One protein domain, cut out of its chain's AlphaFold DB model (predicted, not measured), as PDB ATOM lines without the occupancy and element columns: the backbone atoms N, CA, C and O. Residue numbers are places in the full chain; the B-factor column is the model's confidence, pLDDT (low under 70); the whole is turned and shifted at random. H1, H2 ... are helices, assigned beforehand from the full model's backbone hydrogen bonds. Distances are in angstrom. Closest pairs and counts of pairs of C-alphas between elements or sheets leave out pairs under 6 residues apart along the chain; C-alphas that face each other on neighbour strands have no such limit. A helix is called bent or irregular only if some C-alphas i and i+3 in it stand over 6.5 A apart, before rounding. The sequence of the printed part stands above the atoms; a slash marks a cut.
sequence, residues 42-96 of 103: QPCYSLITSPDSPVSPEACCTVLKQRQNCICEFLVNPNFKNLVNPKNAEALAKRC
ATOM      1  N   GLN A  42     -34.369  21.165 -40.269       84.00
ATOM      2  CA  GLN A  42     -33.562  20.095 -40.857       84.00
ATOM      3  C   GLN A  42     -32.418  20.589 -41.769       84.00
ATOM      4  O   GLN A  42     -31.327  20.019 -41.653       84.00
ATOM      5  N   PRO A  43     -32.557  21.639 -42.617       83.31
ATOM      6  CA  PRO A  43     -31.426  22.135 -43.410       83.31
ATOM      7  C   PRO A  43     -30.266  22.693 -42.567       83.31
ATOM      8  O   PRO A  43     -29.156  22.834 -43.074       83.31
ATOM      9  N   CYS A  44     -30.490  22.997 -41.288       85.25
ATOM     10  CA  CYS A  44     -29.470  23.502 -40.373       85.25
ATOM     11  C   CYS A  44     -28.765  22.413 -39.563       85.25
ATOM     12  O   CYS A  44     -27.692  22.671 -39.020       85.25
ATOM     13  N   TYR A  45     -29.335  21.209 -39.462       82.69
ATOM     14  CA  TYR A  45     -28.861  20.193 -38.522       82.69
ATOM     15  C   TYR A  45     -27.391  19.818 -38.756       82.69
ATOM     16  O   TYR A  45     -26.587  19.814 -37.822       82.69
ATOM     17  N   SER A  46     -27.008  19.596 -40.015       80.12
ATOM     18  CA  SER A  46     -25.629  19.252 -40.380       80.12
ATOM     19  C   SER A  46     -24.634  20.377 -40.081       80.12
ATOM     20  O   SER A  46     -23.513  20.086 -39.689       80.12
ATOM     21  N   LEU A  47     -25.045  21.644 -40.206       80.81
ATOM     22  CA  LEU A  47     -24.196  22.819 -39.945       80.81
ATOM     23  C   LEU A  47     -24.046  23.120 -38.453       80.81
ATOM     24  O   LEU A  47     -23.009  23.604 -38.009       80.81
ATOM     25  N   ILE A  48     -25.088  22.841 -37.674       79.69
ATOM     26  CA  ILE A  48     -25.070  23.025 -36.224       79.69
ATOM     27  C   ILE A  48     -24.232  21.926 -35.554       79.69
ATOM     28  O   ILE A  48     -23.458  22.198 -34.632       79.69
ATOM     29  N   THR A  49     -24.357  20.688 -36.035       78.56
ATOM     30  CA  THR A  49     -23.595  19.543 -35.517       78.56
ATOM     31  C   THR A  49     -22.148  19.539 -36.007       78.56
ATOM     32  O   THR A  49     -21.250  19.245 -35.223       78.56
ATOM     33  N   SER A  50     -21.905  19.911 -37.267       80.12
ATOM     34  CA  SER A  50     -20.574  19.963 -37.887       80.12
ATOM     35  C   SER A  50     -20.366  21.291 -38.632       80.12
ATOM     36  O   SER A  50     -20.955  21.493 -39.697       80.12
ATOM     37  N   PRO A  51     -19.508  22.198 -38.133       70.12
ATOM     38  CA  PRO A  51     -19.318  23.512 -38.750       70.12
ATOM     39  C   PRO A  51     -18.638  23.419 -40.128       70.12
ATOM     40  O   PRO A  51     -18.885  24.265 -40.984       70.12
ATOM     41  N   ASP A  52     -17.857  22.358 -40.365       73.62
ATOM     42  CA  ASP A  52     -17.172  22.057 -41.632       73.62
ATOM     43  C   ASP A  52     -18.036  21.253 -42.618       73.62
ATOM     44  O   ASP A  52     -17.529  20.664 -43.576       73.62
ATOM     45  N   SER A  53     -19.350  21.170 -42.386       76.81
ATOM     46  CA  SER A  53     -20.237  20.453 -43.298       76.81
ATOM     47  C   SER A  53     -20.188  21.084 -44.701       76.81
ATOM     48  O   SER A  53     -20.314  22.307 -44.821       76.81
ATOM     49  N   PRO A  54     -20.066  20.284 -45.781       74.06
ATOM     50  CA  PRO A  54     -20.010  20.795 -47.153       74.06
ATOM     51  C   PRO A  54     -21.357  21.351 -47.641       74.06
ATOM     52  O   PRO A  54     -21.458  21.824 -48.771       74.06
ATOM     53  N   VAL A  55     -22.409  21.264 -46.819       77.88
ATOM     54  CA  VAL A  55     -23.735  21.768 -47.170       77.88
ATOM     55  C   VAL A  55     -23.750  23.294 -47.208       77.88
ATOM     56  O   VAL A  55     -23.149  23.988 -46.383       77.88
ATOM     57  N   SER A  56     -24.470  23.819 -48.189       79.38
ATOM     58  CA  SER A  56     -24.594  25.254 -48.393       79.38
ATOM     59  C   SER A  56     -25.483  25.886 -47.306       79.38
ATOM     60  O   SER A  56     -26.539  25.336 -46.980       79.38
ATOM     61  N   PRO A  57     -25.085  27.019 -46.701       84.69
ATOM     62  CA  PRO A  57     -25.764  27.600 -45.547       84.69
ATOM     63  C   PRO A  57     -27.039  28.362 -45.914       84.69
ATOM     64  O   PRO A  57     -27.811  28.671 -45.017       84.69
ATOM     65  N   GLU A  58     -27.289  28.702 -47.183       89.25
ATOM     66  CA  GLU A  58     -28.329  29.667 -47.565       89.25
ATOM     67  C   GLU A  58     -29.731  29.181 -47.197       89.25
ATOM     68  O   GLU A  58     -30.536  29.951 -46.664       89.25
ATOM     69  N   ALA A  59     -30.009  27.894 -47.428       87.25
ATOM     70  CA  ALA A  59     -31.276  27.278 -47.047       87.25
ATOM     71  C   ALA A  59     -31.471  27.336 -45.526       87.25
ATOM     72  O   ALA A  59     -32.524  27.752 -45.045       87.25
ATOM     73  N   CYS A  60     -30.421  27.017 -44.763       88.88
ATOM     74  CA  CYS A  60     -30.456  27.128 -43.311       88.88
ATOM     75  C   CYS A  60     -30.651  28.582 -42.848       88.88
ATOM     76  O   CYS A  60     -31.536  28.866 -42.043       88.88
ATOM     77  N   CYS A  61     -29.888  29.531 -43.392       89.81
ATOM     78  CA  CYS A  61     -29.996  30.946 -43.051       89.81
ATOM     79  C   CYS A  61     -31.395  31.504 -43.334       89.81
ATOM     80  O   CYS A  61     -31.883  32.343 -42.579       89.81
ATOM     81  N   THR A  62     -32.040  31.045 -44.408       90.00
ATOM     82  CA  THR A  62     -33.409  31.440 -44.762       90.00
ATOM     83  C   THR A  62     -34.397  30.988 -43.692       90.00
ATOM     84  O   THR A  62     -35.156  31.812 -43.182       90.00
ATOM     85  N   VAL A  63     -34.331  29.719 -43.279       86.62
ATOM     86  CA  VAL A  63     -35.180  29.184 -42.205       86.62
ATOM     87  C   VAL A  63     -34.934  29.923 -40.891       86.62
ATOM     88  O   VAL A  63     -35.883  30.385 -40.258       86.62
ATOM     89  N   LEU A  64     -33.667  30.113 -40.505       87.38
ATOM     90  CA  LEU A  64     -33.311  30.809 -39.264       87.38
ATOM     91  C   LEU A  64     -33.845  32.252 -39.230       87.38
ATOM     92  O   LEU A  64     -34.275  32.728 -38.181       87.38
ATOM     93  N   LYS A  65     -33.854  32.950 -40.374       86.69
ATOM     94  CA  LYS A  65     -34.424  34.303 -40.505       86.69
ATOM     95  C   LYS A  65     -35.946  34.308 -40.401       86.69
ATOM     96  O   LYS A  65     -36.504  35.183 -39.749       86.69
ATOM     97  N   GLN A  66     -36.616  33.345 -41.030       87.00
ATOM     98  CA  GLN A  66     -38.080  33.270 -41.049       87.00
ATOM     99  C   GLN A  66     -38.674  32.823 -39.709       87.00
ATOM    100  O   GLN A  66     -39.804  33.179 -39.384       87.00
ATOM    101  N   ARG A  67     -37.924  32.037 -38.929       84.56
ATOM    102  CA  ARG A  67     -38.421  31.356 -37.727       84.56
ATOM    103  C   ARG A  67     -37.725  31.809 -36.439       84.56
ATOM    104  O   ARG A  67     -37.579  31.013 -35.517       84.56
ATOM    105  N   GLN A  68     -37.325  33.080 -36.336       81.81
ATOM    106  CA  GLN A  68     -36.617  33.591 -35.147       81.81
ATOM    107  C   GLN A  68     -37.361  33.350 -33.827       81.81
ATOM    108  O   GLN A  68     -36.734  32.958 -32.848       81.81
ATOM    109  N   ASN A  69     -38.688  33.511 -33.810       80.00
ATOM    110  CA  ASN A  69     -39.491  33.273 -32.608       80.00
ATOM    111  C   ASN A  69     -39.407  31.809 -32.128       80.00
ATOM    112  O   ASN A  69     -39.284  31.556 -30.936       80.00
ATOM    113  N   CYS A  70     -39.373  30.848 -33.055       84.31
ATOM    114  CA  CYS A  70     -39.234  29.426 -32.729       84.31
ATOM    115  C   CYS A  70     -37.846  29.067 -32.192       84.31
ATOM    116  O   CYS A  70     -37.706  28.167 -31.368       84.31
ATOM    117  N   ILE A  71     -36.804  29.779 -32.629       82.62
ATOM    118  CA  ILE A  71     -35.447  29.564 -32.115       82.62
ATOM    119  C   ILE A  71     -35.414  29.836 -30.608       82.62
ATOM    120  O   ILE A  71     -34.767  29.089 -29.882       82.62
ATOM    121  N   CYS A  72     -36.141  30.844 -30.120       81.81
ATOM    122  CA  CYS A  72     -36.231  31.123 -28.688       81.81
ATOM    123  C   CYS A  72     -36.821  29.958 -27.890       81.81
ATOM    124  O   CYS A  72     -36.266  29.584 -26.857       81.81
ATOM    125  N   GLU A  73     -37.886  29.338 -28.397       81.06
ATOM    126  CA  GLU A  73     -38.489  28.155 -27.773       81.06
ATOM    127  C   GLU A  73     -37.507  26.975 -27.716       81.06
ATOM    128  O   GLU A  73     -37.393  26.285 -26.700       81.06
ATOM    129  N   PHE A  74     -36.715  26.770 -28.770       80.25
ATOM    130  CA  PHE A  74     -35.698  25.717 -28.774       80.25
ATOM    131  C   PHE A  74     -34.502  26.046 -27.881       80.25
ATOM    132  O   PHE A  74     -33.932  25.147 -27.269       80.25
ATOM    133  N   LEU A  75     -34.139  27.323 -27.750       77.88
ATOM    134  CA  LEU A  75     -33.061  27.759 -26.867       77.88
ATOM    135  C   LEU A  75     -33.398  27.575 -25.390       77.88
ATOM    136  O   LEU A  75     -32.474  27.413 -24.601       77.88
ATOM    137  N   VAL A  76     -34.670  27.591 -24.985       79.00
ATOM    138  CA  VAL A  76     -35.049  27.311 -23.589       79.00
ATOM    139  C   VAL A  76     -35.181  25.815 -23.313       79.00
ATOM    140  O   VAL A  76     -34.933  25.382 -22.187       79.00
ATOM    141  N   ASN A  77     -35.495  25.013 -24.331       78.25
ATOM    142  CA  ASN A  77     -35.707  23.581 -24.176       78.25
ATOM    143  C   ASN A  77     -34.362  22.820 -24.031       78.25
ATOM    144  O   ASN A  77     -33.518  22.834 -24.935       78.25
ATOM    145  N   PRO A  78     -34.137  22.124 -22.896       74.75
ATOM    146  CA  PRO A  78     -32.854  21.495 -22.581       74.75
ATOM    147  C   PRO A  78     -32.475  20.365 -23.546       74.75
ATOM    148  O   PRO A  78     -31.288  20.117 -23.750       74.75
ATOM    149  N   ASN A  79     -33.453  19.712 -24.181       76.31
ATOM    150  CA  ASN A  79     -33.184  18.648 -25.146       76.31
ATOM    151  C   ASN A  79     -32.451  19.184 -26.382       76.31
ATOM    152  O   ASN A  79     -31.521  18.544 -26.865       76.31
ATOM    153  N   PHE A  80     -32.801  20.387 -26.850       73.62
ATOM    154  CA  PHE A  80     -32.119  21.018 -27.984       73.62
ATOM    155  C   PHE A  80     -30.778  21.619 -27.589       73.62
ATOM    156  O   PHE A  80     -29.823  21.502 -28.355       73.62
ATOM    157  N   LYS A  81     -30.656  22.184 -26.379       70.69
ATOM    158  CA  LYS A  81     -29.365  22.686 -25.873       70.69
ATOM    159  C   LYS A  81     -28.258  21.633 -25.935       70.69
ATOM    160  O   LYS A  81     -27.121  21.975 -26.235       70.69
ATOM    161  N   ASN A  82     -28.588  20.367 -25.687       74.88
ATOM    162  CA  ASN A  82     -27.614  19.274 -25.710       74.88
ATOM    163  C   ASN A  82     -27.195  18.855 -27.132       74.88
ATOM    164  O   ASN A  82     -26.133  18.263 -27.301       74.88
ATOM    165  N   LEU A  83     -28.009  19.153 -28.148       72.69
ATOM    166  CA  LEU A  83     -27.735  18.821 -29.553       72.69
ATOM    167  C   LEU A  83     -26.963  19.929 -30.275       72.69
ATOM    168  O   LEU A  83     -26.272  19.681 -31.263       72.69
ATOM    169  N   VAL A  84     -27.096  21.163 -29.792       77.50
ATOM    170  CA  VAL A  84     -26.533  22.353 -30.419       77.50
ATOM    171  C   VAL A  84     -25.231  22.732 -29.727       77.50
ATOM    172  O   VAL A  84     -25.226  23.187 -28.586       77.50
ATOM    173  N   ASN A  85     -24.105  22.621 -30.439       81.38
ATOM    174  CA  ASN A  85     -22.860  23.199 -29.949       81.38
ATOM    175  C   ASN A  85     -22.949  24.738 -30.036       81.38
ATOM    176  O   ASN A  85     -23.105  25.270 -31.141       81.38
ATOM    177  N   PRO A  86     -22.813  25.476 -28.919       80.19
ATOM    178  CA  PRO A  86     -22.995  26.926 -28.907       80.19
ATOM    179  C   PRO A  86     -21.986  27.662 -29.797       80.19
ATOM    180  O   PRO A  86     -22.347  28.656 -30.421       80.19
ATOM    181  N   LYS A  87     -20.752  27.154 -29.937       84.81
ATOM    182  CA  LYS A  87     -19.748  27.754 -30.832       84.81
ATOM    183  C   LYS A  87     -20.132  27.597 -32.302       84.81
ATOM    184  O   LYS A  87     -19.985  28.542 -33.074       84.81
ATOM    185  N   ASN A  88     -20.658  26.433 -32.681       84.25
ATOM    186  CA  ASN A  88     -21.109  26.178 -34.052       84.25
ATOM    187  C   ASN A  88     -22.345  27.019 -34.384       84.25
ATOM    188  O   ASN A  88     -22.419  27.610 -35.458       84.25
ATOM    189  N   ALA A  89     -23.289  27.120 -33.443       82.94
ATOM    190  CA  ALA A  89     -24.473  27.959 -33.593       82.94
ATOM    191  C   ALA A  89     -24.107  29.442 -33.751       82.94
ATOM    192  O   ALA A  89     -24.646  30.115 -34.628       82.94
ATOM    193  N   GLU A  90     -23.152  29.944 -32.962       84.62
ATOM    194  CA  GLU A  90     -22.651  31.315 -33.092       84.62
ATOM    195  C   GLU A  90     -21.963  31.543 -34.447       84.62
ATOM    196  O   GLU A  90     -22.227  32.543 -35.119       84.62
ATOM    197  N   ALA A  91     -21.107  30.614 -34.884       85.12
ATOM    198  CA  ALA A  91     -20.440  30.697 -36.181       85.12
ATOM    199  C   ALA A  91     -21.447  30.704 -37.343       85.12
ATOM    200  O   ALA A  91     -21.330  31.516 -38.263       85.12
ATOM    201  N   LEU A  92     -22.471  29.850 -37.274       86.06
ATOM    202  CA  LEU A  92     -23.549  29.791 -38.257       86.06
ATOM    203  C   LEU A  92     -24.385  31.077 -38.258       86.06
ATOM    204  O   LEU A  92     -24.661  31.622 -39.326       86.06
ATOM    205  N   ALA A  93     -24.719  31.618 -37.084       86.38
ATOM    206  CA  ALA A  93     -25.419  32.895 -36.970       86.38
ATOM    207  C   ALA A  93     -24.616  34.036 -37.618       86.38
ATOM    208  O   ALA A  93     -25.165  34.780 -38.433       86.38
ATOM    209  N   LYS A  94     -23.301  34.115 -37.359       87.62
ATOM    210  CA  LYS A  94     -22.405  35.089 -38.008       87.62
ATOM    211  C   LYS A  94     -22.365  34.907 -39.524       87.62
ATOM    212  O   LYS A  94     -22.523  35.886 -40.250       87.62
ATOM    213  N   ARG A  95     -22.228  33.667 -40.011       87.19
ATOM    214  CA  ARG A  95     -22.248  33.339 -41.450       87.19
ATOM    215  C   ARG A  95     -23.559  33.765 -42.119       87.19
ATOM    216  O   ARG A  95     -23.543  34.218 -43.257       87.19
ATOM    217  N   CYS A  96     -24.679  33.663 -41.405       88.38
ATOM    218  CA  CYS A  96     -26.002  34.067 -41.881       88.38
ATOM    219  C   CYS A  96     -26.318  35.567 -41.714       88.38
ATOM    220  O   CYS A  96     -27.377  36.015 -42.175       88.38
TER     221      CYS A  96
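What this domain is: This is residues 42 to 96 of the 103 residues of the protein "Bifunctional inhibitor/plant lipid transfer protein/seed storage helical domain" of Macleaya cordata (UniProt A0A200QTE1). Five short helices follow an open loop: H1, H2 and H5 gather on one side, with H1 touching both H2 and H5, while H3 and H4 make an arc that leads away from H2 and back towards H5. Residues 66 to 73, of which 68 to 73 belong to H3, and residues 76 to 82, of which 78 to 81 belong to H4, stick out from the body. The printed part has 55 residues, with named helices in the order H1 to H5 and no named strand: the class is all helix. It is compact, with a radius of gyration of the C-alphas of 10.5 A and spans of 28 by 22 by 19 A.

How they stand to each other: H1, residues 42 to 49, touches H2, residues 58 to 66, about perpendicular at 75 degrees; their closest C-alphas, Cys 44 and Cys 60, are 4.8 A apart. H3, residues 68 to 76, is close to H2 but not clearly touching, with C-alphas 64 and 71 closest at 7.6 A. H4, residues 78 to 81, only just touches H3, only at the corner by their link, with 3 pairs of C-alphas within 8 A, the closest being Phe 74 and Phe 80 at 6.0 A. H5, residues 86 to 95, touches H1 at a steep tilt of 59 degrees, opposite ways; the closest C-alphas, Ile 48 and Asn 88, are 5.5 A apart. H3 is apart from H1 and H5. Every O i to N i+4 pair is within hydrogen-bond range in H2 and H5, against 2 of 4 in H1 and 3 of 5 in H3; H4 is too short for such a pair.

Where its parts are: H1 begins at C-alpha 42 (-33.562, 20.095, -40.857) and is irregular, with C-alphas 43 and 46 7.1 A apart. H2 is 12.3 A long, H3 13.2 A and H5 14.1 A, ending at C-alpha 95 (-22.248, 33.339, -41.450).

The domain as a whole: The C-alphas of Pro 54 and Val 76, the two farthest apart, are 28.7 A apart. The printed part has no cut and no long link. Its mean pLDDT is 81.7, and no printed residue is under 70.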